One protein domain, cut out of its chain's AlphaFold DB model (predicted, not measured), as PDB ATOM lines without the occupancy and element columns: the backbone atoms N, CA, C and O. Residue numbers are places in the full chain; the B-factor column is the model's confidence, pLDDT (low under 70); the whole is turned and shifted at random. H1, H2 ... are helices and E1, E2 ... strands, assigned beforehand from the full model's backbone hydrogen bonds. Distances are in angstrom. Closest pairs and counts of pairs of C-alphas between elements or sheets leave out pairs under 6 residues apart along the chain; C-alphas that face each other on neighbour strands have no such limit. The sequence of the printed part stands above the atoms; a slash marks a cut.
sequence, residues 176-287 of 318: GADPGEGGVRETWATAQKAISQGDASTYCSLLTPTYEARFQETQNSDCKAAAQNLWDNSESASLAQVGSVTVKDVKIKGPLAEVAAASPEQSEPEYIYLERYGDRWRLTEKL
ATOM      1  N   GLY A 176       3.371  32.670  74.744       94.44
ATOM      2  CA  GLY A 176       3.616  31.238  74.670       94.44
ATOM      3  C   GLY A 176       2.414  30.381  75.034       94.44
ATOM      4  O   GLY A 176       2.603  29.202  75.319       94.44
ATOM      5  N   ALA A 177       1.198  30.937  75.081       95.69
ATOM      6  CA  ALA A 177      -0.004  30.183  75.442       95.69
ATOM      7  C   ALA A 177      -0.365  29.106  74.405       95.69
ATOM      8  O   ALA A 177      -0.810  28.019  74.784       95.69
ATOM      9  N   ASP A 178      -0.130  29.375  73.117       96.50
ATOM     10  CA  ASP A 178      -0.317  28.390  72.050       96.50
ATOM     11  C   ASP A 178       0.586  27.160  72.308       96.50
ATOM     12  O   ASP A 178       1.785  27.316  72.562       96.50
ATOM     13  N   PRO A 179       0.034  25.932  72.330       94.56
ATOM     14  CA  PRO A 179       0.805  24.737  72.659       94.56
ATOM     15  C   PRO A 179       1.723  24.267  71.522       94.56
ATOM     16  O   PRO A 179       2.584  23.428  71.763       94.56
ATOM     17  N   GLY A 180       1.549  24.769  70.301       95.56
ATOM     18  CA  GLY A 180       2.344  24.418  69.133       95.56
ATOM     19  C   GLY A 180       3.490  25.391  68.859       95.56
ATOM     20  O   GLY A 180       3.918  26.176  69.708       95.56
ATOM     21  N   GLU A 181       3.988  25.335  67.626       96.94
ATOM     22  CA  GLU A 181       5.122  26.134  67.147       96.94
ATOM     23  C   GLU A 181       4.881  27.643  67.269       96.94
ATOM     24  O   GLU A 181       5.811  28.393  67.570       96.94
ATOM     25  N   GLY A 182       3.633  28.090  67.092       96.50
ATOM     26  CA  GLY A 182       3.262  29.496  67.234       96.50
ATOM     27  C   GLY A 182       3.629  30.058  68.607       96.50
ATOM     28  O   GLY A 182       4.225  31.129  68.687       96.50
ATOM     29  N   GLY A 183       3.362  29.305  69.679       95.75
ATOM     30  CA  GLY A 183       3.690  29.730  71.040       95.75
ATOM     31  C   GLY A 183       5.188  29.696  71.330       95.75
ATOM     32  O   GLY A 183       5.699  30.589  72.000       95.75
ATOM     33  N   VAL A 184       5.913  28.714  70.789       96.81
ATOM     34  CA  VAL A 184       7.379  28.646  70.917       96.81
ATOM     35  C   VAL A 184       8.033  29.857  70.248       96.81
ATOM     36  O   VAL A 184       8.845  30.549  70.866       96.81
ATOM     37  N   ARG A 185       7.636  30.158  69.002       95.50
ATOM     38  CA  ARG A 185       8.133  31.321  68.252       95.50
ATOM     39  C   ARG A 185       7.775  32.634  68.933       95.50
ATOM     40  O   ARG A 185       8.621  33.519  68.997       95.50
ATOM     41  N   GLU A 186       6.555  32.760  69.453       95.38
ATOM     42  CA  GLU A 186       6.116  33.946  70.193       95.38
ATOM     43  C   GLU A 186       6.959  34.165  71.457       95.38
ATOM     44  O   GLU A 186       7.450  35.276  71.676       95.38
ATOM     45  N   THR A 187       7.177  33.122  72.267       95.62
ATOM     46  CA  THR A 187       8.022  33.213  73.467       95.62
ATOM     47  C   THR A 187       9.437  33.641  73.112       95.62
ATOM     48  O   THR A 187       9.960  34.574  73.723       95.62
ATOM     49  N   TRP A 188      10.048  33.012  72.106       94.88
ATOM     50  CA  TRP A 188      11.411  33.347  71.707       94.88
ATOM     51  C   TRP A 188      11.531  34.759  71.122       94.88
ATOM     52  O   TRP A 188      12.399  35.519  71.541       94.88
ATOM     53  N   ALA A 189      10.622  35.161  70.232       92.06
ATOM     54  CA  ALA A 189      10.608  36.516  69.680       92.06
ATOM     55  C   ALA A 189      10.409  37.578  70.776       92.06
ATOM     56  O   ALA A 189      11.026  38.644  70.738       92.06
ATOM     57  N   THR A 190       9.585  37.280  71.785       93.56
ATOM     58  CA  THR A 190       9.403  38.170  72.939       93.56
ATOM     59  C   THR A 190      10.681  38.262  73.771       93.56
ATOM     60  O   THR A 190      11.055  39.361  74.174       93.56
ATOM     61  N   ALA A 191      11.381  37.146  73.993       92.38
ATOM     62  CA  ALA A 191      12.658  37.140  74.702       92.38
ATOM     63  C   ALA A 191      13.736  37.932  73.949       92.38
ATOM     64  O   ALA A 191      14.378  38.790  74.547       92.38
ATOM     65  N   GLN A 192      13.881  37.720  72.636       89.31
ATOM     66  CA  GLN A 192      14.803  38.489  71.791       89.31
ATOM     67  C   GLN A 192      14.513  39.988  71.867       89.31
ATOM     68  O   GLN A 192      15.423  40.792  72.070       89.31
ATOM     69  N   LYS A 193      13.233  40.366  71.752       88.62
ATOM     70  CA  LYS A 193      12.812  41.762  71.868       88.62
ATOM     71  C   LYS A 193      13.171  42.328  73.240       88.62
ATOM     72  O   LYS A 193      13.766  43.400  73.298       88.62
ATOM     73  N   ALA A 194      12.873  41.600  74.315       88.94
ATOM     74  CA  ALA A 194      13.198  42.011  75.676       88.94
ATOM     75  C   ALA A 194      14.705  42.233  75.864       88.94
ATOM     76  O   ALA A 194      15.095  43.273  76.381       88.94
ATOM     77  N   ILE A 195      15.550  41.325  75.362       86.56
ATOM     78  CA  ILE A 195      17.012  41.478  75.400       86.56
ATOM     79  C   ILE A 195      17.446  42.717  74.608       86.56
ATOM     80  O   ILE A 195      18.159  43.566  75.136       86.56
ATOM     81  N   SER A 196      16.968  42.874  73.369       84.75
ATOM     82  CA  SER A 196      17.353  44.004  72.506       84.75
ATOM     83  C   SER A 196      16.937  45.374  73.060       84.75
ATOM     84  O   SER A 196      17.553  46.386  72.734       84.75
ATOM     85  N   GLN A 197      15.896  45.409  73.896       87.06
ATOM     86  CA  GLN A 197      15.358  46.621  74.516       87.06
ATOM     87  C   GLN A 197      15.849  46.835  75.954       87.06
ATOM     88  O   GLN A 197      15.502  47.845  76.561       87.06
ATOM     89  N   GLY A 198      16.618  45.898  76.518       85.88
ATOM     90  CA  GLY A 198      16.996  45.939  77.928       85.88
ATOM     91  C   GLY A 198      15.805  45.785  78.890       85.88
ATOM     92  O   GLY A 198      15.839  46.298  80.007       85.88
ATOM     93  N   ASP A 199      14.734  45.091  78.493       90.12
ATOM     94  CA  ASP A 199      13.573  44.826  79.350       90.12
ATOM     95  C   ASP A 199      13.775  43.560  80.200       90.12
ATOM     96  O   ASP A 199      13.302  42.459  79.893       90.12
ATOM     97  N   ALA A 200      14.480  43.740  81.318       90.00
ATOM     98  CA  ALA A 200      14.868  42.662  82.230       90.00
ATOM     99  C   ALA A 200      13.650  42.011  82.883       90.00
ATOM    100  O   ALA A 200      13.631  40.808  83.128       90.00
ATOM    101  N   SER A 201      12.599  42.800  83.114       92.50
ATOM    102  CA  SER A 201      11.366  42.307  83.717       92.50
ATOM    103  C   SER A 201      10.647  41.342  82.780       92.50
ATOM    104  O   SER A 201      10.224  40.266  83.208       92.50
ATOM    105  N   THR A 202      10.512  41.712  81.505       93.00
ATOM    106  CA  THR A 202       9.899  40.843  80.500       93.00
ATOM    107  C   THR A 202      10.732  39.584  80.313       93.00
ATOM    108  O   THR A 202      10.167  38.494  80.397       93.00
ATOM    109  N   TYR A 203      12.055  39.706  80.150       93.12
ATOM    110  CA  TYR A 203      12.949  38.558  79.978       93.12
ATOM    111  C   TYR A 203      12.829  37.546  81.128       93.12
ATOM    112  O   TYR A 203      12.530  36.379  80.884       93.12
ATOM    113  N   CYS A 204      12.950  38.005  82.379       92.56
ATOM    114  CA  CYS A 204      12.837  37.144  83.560       92.56
ATOM    115  C   CYS A 204      11.485  36.422  83.644       92.56
ATOM    116  O   CYS A 204      11.432  35.248  83.993       92.56
ATOM    117  N   SER A 205      10.389  37.072  83.239       94.44
ATOM    118  CA  SER A 205       9.053  36.448  83.244       94.44
ATOM    119  C   SER A 205       8.858  35.335  82.198       94.44
ATOM    120  O   SER A 205       7.853  34.613  82.233       94.44
ATOM    121  N   LEU A 206       9.790  35.211  81.247       95.75
ATOM    122  CA  LEU A 206       9.799  34.169  80.222       95.75
ATOM    123  C   LEU A 206      10.652  32.961  80.617       95.75
ATOM    124  O   LEU A 206      10.616  31.966  79.892       95.75
ATOM    125  N   LEU A 207      11.375  33.010  81.737       94.12
ATOM    126  CA  LEU A 207      12.170  31.889  82.238       94.12
ATOM    127  C   LEU A 207      11.287  30.879  82.985       94.12
ATOM    128  O   LEU A 207      10.226  31.216  83.517       94.12
ATOM    129  N   THR A 208      11.711  29.617  83.029       92.88
ATOM    130  CA  THR A 208      11.197  28.677  84.033       92.88
ATOM    131  C   THR A 208      11.701  29.085  85.423       92.88
ATOM    132  O   THR A 208      12.790  29.651  85.523       92.88
ATOM    133  N   PRO A 209      10.980  28.771  86.517       91.06
ATOM    134  CA  PRO A 209      11.447  29.110  87.865       91.06
ATOM    135  C   PRO A 209      12.815  28.514  88.210       91.06
ATOM    136  O   PRO A 209      13.600  29.146  88.907       91.06
ATOM    137  N   THR A 210      13.115  27.315  87.700       87.38
ATOM    138  CA  THR A 210      14.429  26.677  87.868       87.38
ATOM    139  C   THR A 210      15.522  27.495  87.188       87.38
ATOM    140  O   THR A 210      16.514  27.838  87.828       87.38
ATOM    141  N   TYR A 211      15.303  27.891  85.929       89.31
ATOM    142  CA  TYR A 211      16.280  28.691  85.204       89.31
ATOM    143  C   TYR A 211      16.447  30.084  85.828       89.31
ATOM    144  O   TYR A 211      17.567  30.566  85.979       89.31
ATOM    145  N   GLU A 212      15.351  30.709  86.266       86.62
ATOM    146  CA  GLU A 212      15.401  31.976  86.994       86.62
ATOM    147  C   GLU A 212      16.233  31.860  88.280       86.62
ATOM    148  O   GLU A 212      17.126  32.676  88.498       86.62
ATOM    149  N   ALA A 213      15.985  30.840  89.107       82.44
ATOM    150  CA  ALA A 213      16.703  30.638  90.364       82.44
ATOM    151  C   ALA A 213      18.212  30.462  90.141       82.44
ATOM    152  O   ALA A 213      19.016  31.101  90.822       82.44
ATOM    153  N   ARG A 214      18.610  29.667  89.143       81.50
ATOM    154  CA  ARG A 214      20.031  29.480  88.830       81.50
ATOM    155  C   ARG A 214      20.669  30.734  88.249       81.50
ATOM    156  O   ARG A 214      21.822  31.046  88.552       81.50
ATOM    157  N   PHE A 215      19.934  31.472  87.421       80.06
ATOM    158  CA  PHE A 215      20.405  32.745  86.890       80.06
ATOM    159  C   PHE A 215      20.665  33.749  88.024       80.06
ATOM    160  O   PHE A 215      21.721  34.384  88.049       80.06
ATOM    161  N   GLN A 216      19.760  33.820  89.006       85.06
ATOM    162  CA  GLN A 216      19.918  34.638  90.210       85.06
ATOM    163  C   GLN A 216      21.123  34.216  91.056       85.06
ATOM    164  O   GLN A 216      21.912  35.060  91.478       85.06
ATOM    165  N   GLU A 217      21.287  32.911  91.279       77.88
ATOM    166  CA  GLU A 217      22.409  32.348  92.033       77.88
ATOM    167  C   GLU A 217      23.750  32.679  91.370       77.88
ATOM    168  O   GLU A 217      24.655  33.208  92.016       77.88
ATOM    169  N   THR A 218      23.845  32.458  90.057       71.81
ATOM    170  CA  THR A 218      25.065  32.696  89.269       71.81
ATOM    171  C   THR A 218      25.483  34.165  89.304       71.81
ATOM    172  O   THR A 218      26.669  34.480  89.359       71.81
ATOM    173  N   GLN A 219      24.507  35.072  89.274       79.50
ATOM    174  CA  GLN A 219      24.747  36.515  89.256       79.50
ATOM    175  C   GLN A 219      24.713  37.148  90.653       79.50
ATOM    176  O   GLN A 219      24.876  38.364  90.774       79.50
ATOM    177  N   ASN A 220      24.482  36.352  91.704       85.88
ATOM    178  CA  ASN A 220      24.328  36.795  93.092       85.88
ATOM    179  C   ASN A 220      23.420  38.039  93.232       85.88
ATOM    180  O   ASN A 220      23.736  39.000  93.939       85.88
ATOM    181  N   SER A 221      22.317  38.057  92.487       83.38
ATOM    182  CA  SER A 221      21.372  39.175  92.421       83.38
ATOM    183  C   SER A 221      19.994  38.687  91.970       83.38
ATOM    184  O   SER A 221      19.865  37.581  91.451       83.38
ATOM    185  N   ASP A 222      18.939  39.477  92.199       93.19
ATOM    186  CA  ASP A 222      17.616  39.143  91.660       93.19
ATOM    187  C   ASP A 222      17.644  39.119  90.124       93.19
ATOM    188  O   ASP A 222      18.495  39.757  89.505       93.19
ATOM    189  N   CYS A 223      16.711  38.397  89.493       88.38
ATOM    190  CA  CYS A 223      16.802  38.122  88.057       88.38
ATOM    191  C   CYS A 223      16.856  39.411  87.228       88.38
ATOM    192  O   CYS A 223      17.580  39.488  86.235       88.38
ATOM    193  N   LYS A 224      16.128  40.450  87.654       91.88
ATOM    194  CA  LYS A 224      16.089  41.717  86.933       91.88
ATOM    195  C   LYS A 224      17.444  42.419  87.005       91.88
ATOM    196  O   LYS A 224      17.946  42.859  85.976       91.88
ATOM    197  N   ALA A 225      18.032  42.510  88.197       86.75
ATOM    198  CA  ALA A 225      19.363  43.080  88.386       86.75
ATOM    199  C   ALA A 225      20.448  42.256  87.673       86.75
ATOM    200  O   ALA A 225      21.328  42.826  87.034       86.75
ATOM    201  N   ALA A 226      20.345  40.930  87.718       84.50
ATOM    202  CA  ALA A 226      21.220  39.995  87.023       84.50
ATOM    203  C   ALA A 226      21.200  40.204  85.498       84.50
ATOM    204  O   ALA A 226      22.251  40.347  84.874       84.50
ATOM    205  N   ALA A 227      20.006  40.284  84.902       86.00
ATOM    206  CA  ALA A 227      19.833  40.526  83.472       86.00
ATOM    207  C   ALA A 227      20.324  41.925  83.082       86.00
ATOM    208  O   ALA A 227      21.054  42.067  82.105       86.00
ATOM    209  N   GLN A 228      20.000  42.941  83.886       85.75
ATOM    210  CA  GLN A 228      20.463  44.303  83.637       85.75
ATOM    211  C   GLN A 228      21.990  44.398  83.684       85.75
ATOM    212  O   GLN A 228      22.585  44.944  82.766       85.75
ATOM    213  N   ASN A 229      22.635  43.806  84.692       81.50
ATOM    214  CA  ASN A 229      24.093  43.771  84.787       81.50
ATOM    215  C   ASN A 229      24.719  43.056  83.586       81.50
ATOM    216  O   ASN A 229      25.740  43.506  83.070       81.50
ATOM    217  N   LEU A 230      24.127  41.949  83.128       79.06
ATOM    218  CA  LEU A 230      24.608  41.241  81.943       79.06
ATOM    219  C   LEU A 230      24.582  42.153  80.707       79.06
ATOM    220  O   LEU A 230      25.547  42.183  79.947       79.06
ATOM    221  N   TRP A 231      23.503  42.912  80.524       84.31
ATOM    222  CA  TRP A 231      23.333  43.787  79.366       84.31
ATOM    223  C   TRP A 231      24.121  45.091  79.464       84.31
ATOM    224  O   TRP A 231      24.692  45.522  78.467       84.31
ATOM    225  N   ASP A 232      24.236  45.684  80.649       78.62
ATOM    226  CA  ASP A 232      25.045  46.886  80.887       78.62
ATOM    227  C   ASP A 232      26.537  46.617  80.634       78.62
ATOM    228  O   ASP A 232      27.275  47.509  80.215       78.62
ATOM    229  N   ASN A 233      26.981  45.375  80.857       74.06
ATOM    230  CA  ASN A 233      28.336  44.917  80.542       74.06
ATOM    231  C   ASN A 233      28.481  44.379  79.107       74.06
ATOM    232  O   ASN A 233      29.587  44.013  78.703       74.06
ATOM    233  N   SER A 234      27.390  44.322  78.340       70.88
ATOM    234  CA  SER A 234      27.407  43.946  76.928       70.88
ATOM    235  C   SER A 234      27.549  45.184  76.039       70.88
ATOM    236  O   SER A 234      27.153  46.293  76.400       70.88
ATOM    237  N   GLU A 235      28.137  45.020  74.857       68.50
ATOM    238  CA  GLU A 235      28.230  46.125  73.909       68.50
ATOM    239  C   GLU A 235      26.834  46.427  73.343       68.50
ATOM    240  O   GLU A 235      26.107  45.526  72.944       68.50
ATOM    241  N   SER A 236      26.430  47.696  73.231       55.22
ATOM    242  CA  SER A 236      25.092  48.032  72.700       55.22
ATOM    243  C   SER A 236      24.834  47.460  71.294       55.22
ATOM    244  O   SER A 236      23.693  47.171  70.938       55.22
ATOM    245  N   ALA A 237      25.897  47.265  70.503       53.53
ATOM    246  CA  ALA A 237      25.829  46.585  69.214       53.53
ATOM    247  C   ALA A 237      25.453  45.099  69.354       53.53
ATOM    248  O   ALA A 237      24.685  44.599  68.535       53.53
ATOM    249  N   SER A 238      25.913  44.411  70.405       63.22
ATOM    250  CA  SER A 238      25.578  43.005  70.644       63.22
ATOM    251  C   SER A 238      24.116  42.832  71.067       63.22
ATOM    252  O   SER A 238      23.456  41.909  70.600       63.22
ATOM    253  N   LEU A 239      23.545  43.773  71.828       67.25
ATOM    254  CA  LEU A 239      22.107  43.772  72.150       67.25
ATOM    255  C   LEU A 239      21.225  43.987  70.914       67.25
ATOM    256  O   LEU A 239      20.215  43.305  70.738       67.25
ATOM    257  N   ALA A 240      21.617  44.899  70.020       68.56
ATOM    258  CA  ALA A 240      20.907  45.112  68.761       68.56
ATOM    259  C   ALA A 240      21.010  43.889  67.828       68.56
ATOM    260  O   ALA A 240      20.038  43.539  67.154       68.56
ATOM    261  N   GLN A 241      22.158  43.203  67.822       70.44
ATOM    262  CA  GLN A 241      22.371  41.980  67.045       70.44
ATOM    263  C   GLN A 241      21.468  40.827  67.497       70.44
ATOM    264  O   GLN A 241      21.015  40.067  66.640       70.44
ATOM    265  N   VAL A 242      21.108  40.732  68.782       69.94
ATOM    266  CA  VAL A 242      20.116  39.744  69.255       69.94
ATOM    267  C   VAL A 242      18.774  39.911  68.531       69.94
ATOM    268  O   VAL A 242      18.140  38.921  68.169       69.94
ATOM    269  N   GLY A 243      18.372  41.148  68.224       70.19
ATOM    270  CA  GLY A 243      17.166  41.436  67.437       70.19
ATOM    271  C   GLY A 243      17.256  41.040  65.955       70.19
ATOM    272  O   GLY A 243      16.235  41.005  65.272       70.19
ATOM    273  N   SER A 244      18.453  40.732  65.447       74.31
ATOM    274  CA  SER A 244      18.686  40.291  64.061       74.31
ATOM    275  C   SER A 244      18.732  38.766  63.896       74.31
ATOM    276  O   SER A 244      18.768  38.257  62.770       74.31
ATOM    277  N   VAL A 245      18.709  38.022  65.005       81.25
ATOM    278  CA  VAL A 245      18.754  36.559  65.008       81.25
ATOM    279  C   VAL A 245      17.459  36.001  64.424       81.25
ATOM    280  O   VAL A 245      16.365  36.223  64.942       81.25
ATOM    281  N   THR A 246      17.583  35.222  63.350       85.88
ATOM    282  CA  THR A 246      16.435  34.642  62.651       85.88
ATOM    283  C   THR A 246      16.217  33.199  63.085       85.88
ATOM    284  O   THR A 246      17.142  32.387  63.043       85.88
ATOM    285  N   VAL A 247      14.974  32.852  63.425       90.69
ATOM    286  CA  VAL A 247      14.584  31.458  63.676       90.69
ATOM    287  C   VAL A 247      14.586  30.677  62.364       90.69
ATOM    288  O   VAL A 247      13.809  30.984  61.458       90.69
ATOM    289  N   LYS A 248      15.443  29.661  62.274       91.56
ATOM    290  CA  LYS A 248      15.567  28.754  61.129       91.56
ATOM    291  C   LYS A 248      14.593  27.591  61.221       91.56
ATOM    292  O   LYS A 248      13.922  27.297  60.239       91.56
ATOM    293  N   ASP A 249      14.495  26.980  62.395       94.88
ATOM    294  CA  ASP A 249      13.665  25.801  62.626       94.88
ATOM    295  C   ASP A 249      13.118  25.787  64.055       94.88
ATOM    296  O   ASP A 249      13.696  26.399  64.959       94.88
ATOM    297  N   VAL A 250      11.989  25.106  64.244       96.44
ATOM    298  CA  VAL A 250      11.393  24.860  65.559       96.44
ATOM    299  C   VAL A 250      10.926  23.416  65.630       96.44
ATOM    300  O   VAL A 250      10.062  22.991  64.866       96.44
ATOM    301  N   LYS A 251      11.443  22.675  66.607       96.38
ATOM    302  CA  LYS A 251      11.046  21.291  66.870       96.38
ATOM    303  C   LYS A 251      10.365  21.201  68.224       96.38
ATOM    304  O   LYS A 251      10.824  21.798  69.190       96.38
ATOM    305  N   ILE A 252       9.298  20.410  68.318       96.31
ATOM    306  CA  ILE A 252       8.582  20.154  69.575       96.31
ATOM    307  C   ILE A 252       8.576  18.649  69.843       96.31
ATOM    308  O   ILE A 252       8.156  17.863  68.993       96.31
ATOM    309  N   LYS A 253       9.030  18.248  71.032       93.94
ATOM    310  CA  LYS A 253       9.033  16.861  71.515       93.94
ATOM    311  C   LYS A 253       8.436  16.817  72.922       93.94
ATOM    312  O   LYS A 253       9.109  17.058  73.921       93.94
ATOM    313  N   GLY A 254       7.141  16.504  72.996       92.31
ATOM    314  CA  GLY A 254       6.407  16.458  74.261       92.31
ATOM    315  C   GLY A 254       6.380  17.832  74.951       92.31
ATOM    316  O   GLY A 254       5.938  18.793  74.326       92.31
ATOM    317  N   PRO A 255       6.829  17.950  76.216       94.19
ATOM    318  CA  PRO A 255       6.864  19.222  76.933       94.19
ATOM    319  C   PRO A 255       8.090  20.082  76.592       94.19
ATOM    320  O   PRO A 255       8.266  21.125  77.209       94.19
ATOM    321  N   LEU A 256       8.952  19.662  75.663       95.12
ATOM    322  CA  LEU A 256      10.164  20.386  75.287       95.12
ATOM    323  C   LEU A 256      10.062  20.903  73.855       95.12
ATOM    324  O   LEU A 256       9.467  20.260  72.986       95.12
ATOM    325  N   ALA A 257      10.698  22.040  73.602       96.38
ATOM    326  CA  ALA A 257      10.895  22.588  72.275       96.38
ATOM    327  C   ALA A 257      12.342  23.055  72.084       96.38
ATOM    328  O   ALA A 257      12.991  23.506  73.027       96.38
ATOM    329  N   GLU A 258      12.820  22.957  70.852       95.44
ATOM    330  CA  GLU A 258      14.108  23.460  70.389       95.44
ATOM    331  C   GLU A 258      13.851  24.511  69.315       95.44
ATOM    332  O   GLU A 258      13.073  24.293  68.383       95.44
ATOM    333  N   VAL A 259      14.515  25.652  69.446       94.50
ATOM    334  CA  VAL A 259      14.544  26.720  68.455       94.50
ATOM    335  C   VAL A 259      15.954  26.773  67.898       94.50
ATOM    336  O   VAL A 259      16.886  27.129  68.614       94.50
ATOM    337  N   ALA A 260      16.101  26.445  66.618       92.31
ATOM    338  CA  ALA A 260      17.342  26.664  65.892       92.31
ATOM    339  C   ALA A 260      17.334  28.103  65.372       92.31
ATOM    340  O   ALA A 260      16.518  28.460  64.514       92.31
ATOM    341  N   ALA A 261      18.214  28.946  65.892       86.56
ATOM    342  CA  ALA A 261      18.292  30.357  65.558       86.56
ATOM    343  C   ALA A 261      19.702  30.696  65.072       86.56
ATOM    344  O   ALA A 261      20.676  30.176  65.591       86.56
ATOM    345  N   ALA A 262      19.829  31.545  64.057       83.12
ATOM    346  CA  ALA A 262      21.140  31.935  63.545       83.12
ATOM    347  C   ALA A 262      21.187  33.437  63.297       83.12
ATOM    348  O   ALA A 262      20.229  34.020  62.766       83.12
ATOM    349  N   SER A 263      22.312  34.055  63.652       81.06
ATOM    350  CA  SER A 263      22.621  35.401  63.184       81.06
ATOM    351  C   SER A 263      22.987  35.372  61.688       81.06
ATOM    352  O   SER A 263      23.353  34.321  61.158       81.06
ATOM    353  N   PRO A 264      22.888  36.503  60.966       74.75
ATOM    354  CA  PRO A 264      23.249  36.562  59.547       74.75
ATOM    355  C   PRO A 264      24.701  36.157  59.246       74.75
ATOM    356  O   PRO A 264      24.996  35.749  58.124       74.75
ATOM    357  N   GLU A 265      25.593  36.288  60.228       75.94
ATOM    358  CA  GLU A 265      27.035  36.052  60.087       75.94
ATOM    359  C   GLU A 265      27.465  34.645  60.535       75.94
ATOM    360  O   GLU A 265      28.579  34.217  60.235       75.94
ATOM    361  N   GLN A 266      26.591  33.905  61.222       73.25
ATOM    362  CA  GLN A 266      26.867  32.544  61.679       73.25
ATOM    363  C   GLN A 266      26.455  31.505  60.633       73.25
ATOM    364  O   GLN A 266      25.344  31.518  60.101       73.25
ATOM    365  N   SER A 267      27.359  30.562  60.358       75.56
ATOM    366  CA  SER A 267      27.097  29.424  59.468       75.56
ATOM    367  C   SER A 267      26.314  28.299  60.142       75.56
ATOM    368  O   SER A 267      25.649  27.528  59.453       75.56
ATOM    369  N   GLU A 268      26.396  28.197  61.467       78.31
ATOM    370  CA  GLU A 268      25.734  27.159  62.255       78.31
ATOM    371  C   GLU A 268      24.657  27.780  63.147       78.31
ATOM    372  O   GLU A 268      24.892  28.845  63.722       78.31
ATOM    373  N   PRO A 269      23.469  27.157  63.249       83.25
ATOM    374  CA  PRO A 269      22.440  27.632  64.153       83.25
ATOM    375  C   PRO A 269      22.815  27.343  65.608       83.25
ATOM    376  O   PRO A 269      23.322  26.275  65.952       83.25
ATOM    377  N   GLU A 270      22.485  28.291  66.468       81.56
ATOM    378  CA  GLU A 270      22.421  28.113  67.907       81.56
ATOM    379  C   GLU A 270      21.081  27.474  68.284       81.56
ATOM    380  O   GLU A 270      20.044  27.743  67.670       81.56
ATOM    381  N   TYR A 271      21.101  26.622  69.307       87.31
ATOM    382  CA  TYR A 271      19.923  25.896  69.769       87.31
ATOM    383  C   TYR A 271      19.470  26.445  71.116       87.31
ATOM    384  O   TYR A 271      20.203  26.384  72.104       87.31
ATOM    385  N   ILE A 272      18.250  26.972  71.148       90.19
ATOM    386  CA  ILE A 272      17.602  27.481  72.354       90.19
ATOM    387  C   ILE A 272      16.501  26.512  72.765       90.19
ATOM    388  O   ILE A 272      15.672  26.124  71.942       90.19
ATOM    389  N   TYR A 273      16.459  26.158  74.047       93.00
ATOM    390  CA  TYR A 273      15.467  25.228  74.571       93.00
ATOM    391  C   TYR A 273      14.362  25.944  75.334       93.00
ATOM    392  O   TYR A 273      14.583  26.889  76.098       93.00
ATOM    393  N   LEU A 274      13.145  25.459  75.124       95.75
ATOM    394  CA  LEU A 274      11.969  25.875  75.860       95.75
ATOM    395  C   LEU A 274      11.293  24.654  76.475       95.75
ATOM    396  O   LEU A 274      11.262  23.571  75.894       95.75
ATOM    397  N   GLU A 275      10.704  24.852  77.644       94.75
ATOM    398  CA  GLU A 275       9.877  23.869  78.326       94.75
ATOM    399  C   GLU A 275       8.454  24.403  78.468       94.75
ATOM    400  O   GLU A 275       8.208  25.602  78.649       94.75
ATOM    401  N   ARG A 276       7.491  23.490  78.386       94.06
ATOM    402  CA  ARG A 276       6.094  23.756  78.671       94.06
ATOM    403  C   ARG A 276       5.901  23.805  80.185       94.06
ATOM    404  O   ARG A 276       5.736  22.777  80.835       94.06
ATOM    405  N   TYR A 277       5.902  25.010  80.743       92.62
ATOM    406  CA  TYR A 277       5.649  25.255  82.156       92.62
ATOM    407  C   TYR A 277       4.202  25.719  82.357       92.62
ATOM    408  O   TYR A 277       3.829  26.841  82.005       92.62
ATOM    409  N   GLY A 278       3.360  24.828  82.890       91.62
ATOM    410  CA  GLY A 278       1.918  25.053  82.977       91.62
ATOM    411  C   GLY A 278       1.269  25.106  81.591       91.62
ATOM    412  O   GLY A 278       1.416  24.188  80.785       91.62
ATOM    413  N   ASP A 279       0.550  26.187  81.299       93.50
ATOM    414  CA  ASP A 279      -0.104  26.424  80.011       93.50
ATOM    415  C   ASP A 279       0.764  27.241  79.042       93.50
ATOM    416  O   ASP A 279       0.220  27.850  78.118       93.50
ATOM    417  N   ARG A 280       2.094  27.320  79.250       95.50
ATOM    418  CA  ARG A 280       2.966  28.216  78.468       95.50
ATOM    419  C   ARG A 280       4.347  27.675  78.167       95.50
ATOM    420  O   ARG A 280       4.920  26.925  78.945       95.50
ATOM    421  N   TRP A 281       4.906  28.121  77.047       97.31
ATOM    422  CA  TRP A 281       6.315  27.923  76.719       97.31
ATOM    423  C   TRP A 281       7.196  28.924  77.463       97.31
ATOM    424  O   TRP A 281       6.920  30.128  77.441       97.31
ATOM    425  N   ARG A 282       8.250  28.433  78.111       96.62
ATOM    426  CA  ARG A 282       9.224  29.222  78.871       96.62
ATOM    427  C   ARG A 282      10.640  28.776  78.537       96.62
ATOM    428  O   ARG A 282      10.859  27.600  78.271       96.62
ATOM    429  N   LEU A 283      11.579  29.715  78.538       94.69
ATOM    430  CA  LEU A 283      13.000  29.428  78.367       94.69
ATOM    431  C   LEU A 283      13.470  28.538  79.509       94.69
ATOM    432  O   LEU A 283      13.175  28.813  80.673       94.69
ATOM    433  N   THR A 284      14.191  27.479  79.167       90.12
ATOM    434  CA  THR A 284      14.712  26.525  80.141       90.12
ATOM    435  C   THR A 284      16.205  26.351  79.942       90.12
ATOM    436  O   THR A 284      16.715  26.430  78.827       90.12
ATOM    437  N   GLU A 285      16.901  26.083  81.035       81.56
ATOM    438  CA  GLU A 285      18.302  25.677  81.003       81.56
ATOM    439  C   GLU A 285      18.492  24.185  80.744       81.56
ATOM    440  O   GLU A 285      19.617  23.737  80.534       81.56
ATOM    441  N   LYS A 286      17.402  23.405  80.785       77.25
ATOM    442  CA  LYS A 286      17.446  21.970  80.525       77.25
ATOM    443  C   LYS A 286      17.896  21.747  79.092       77.25
ATOM    444  O   LYS A 286      17.116  21.871  78.146       77.25
ATOM    445  N   LEU A 287      19.170  21.410  78.951       74.19
ATOM    446  CA  LEU A 287      19.764  21.056  77.679       74.19
ATOM    447  C   LEU A 287      19.143  19.746  77.209       74.19
ATOM    448  O   LEU A 287      19.253  18.711  77.861       74.19
TER     449      LEU A 287
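What this domain is: This is residues 176 to 287 of the 318 residues of an uncharacterized protein of Streptomyces koyangensis (UniProt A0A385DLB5). A four-stranded sheet, curled like part of a barrel, wraps round residues 181 to 191 of the long helix H1; the shorter helices H2 and H5 pack on the other end of H1, and H4 and H3 follow outward from H2. The printed part has 112 residues, with five named helices, H1 to H5, then four named strands in an antiparallel meander, E1 E2 E3 E4, each the neighbour of the one before; the class is mixed. The whole is compact, radius of gyration of the C-alphas 13.6 A, spanning 35 by 33 by 21 A.

How they stand to each other: Start at H1, residues 181 to 197, on one face of the strongly twisted sheet, in two layers; its closest C-alphas with E4, residues 280 to 283, are Val 184 and Trp 281, 5.9 A apart. H1 touches H2, residues 200 to 205, with residues 190 to 195 alone, a helical hairpin at a shallow tilt of 22 degrees, closest C-alphas Ala 191 and Tyr 203, 5.5 A. H3, residues 209 to 219, only grazes the sheet and touches H4, residues 223 to 232, at a steep tilt of 51 degrees, closest C-alphas Gln 216 and Cys 223, 5.1 A. H4 touches H2, closest C-alphas Lys 224 and Ala 200, 4.9 A. H5, residues 236 to 242, touches residues 192 to 197 of H1 alone, opposite ways at a shallow tilt of 4 degrees, closest C-alphas Leu 239 and Ser 196, 4.8 A. E1, residues 246 to 253, E2, residues 256 to 262, E3, residues 270 to 277, and E4 form successive hairpins; look within hydrogen-bond range for N 248 and O 260, N 257 and O 274, and N 275 and O 282, each 2.8 A. In H1 to H5 every O i to N i+4 pair is within range.

Where its parts are: Find C-alpha 181 at (5.122, 26.134, 67.147); from there H1 runs 24.1 A. E1 measures 21.2 A and E3 22.2 A; E4 ends at C-alpha 283, (13.000, 29.428, 78.367).

The domain as a whole: The C-alphas farthest apart, Glu 235 and Gly 254, are 36.8 A apart. The printed part has no cut and no long link. Residues 235 to 240 and 242 are under pLDDT 70.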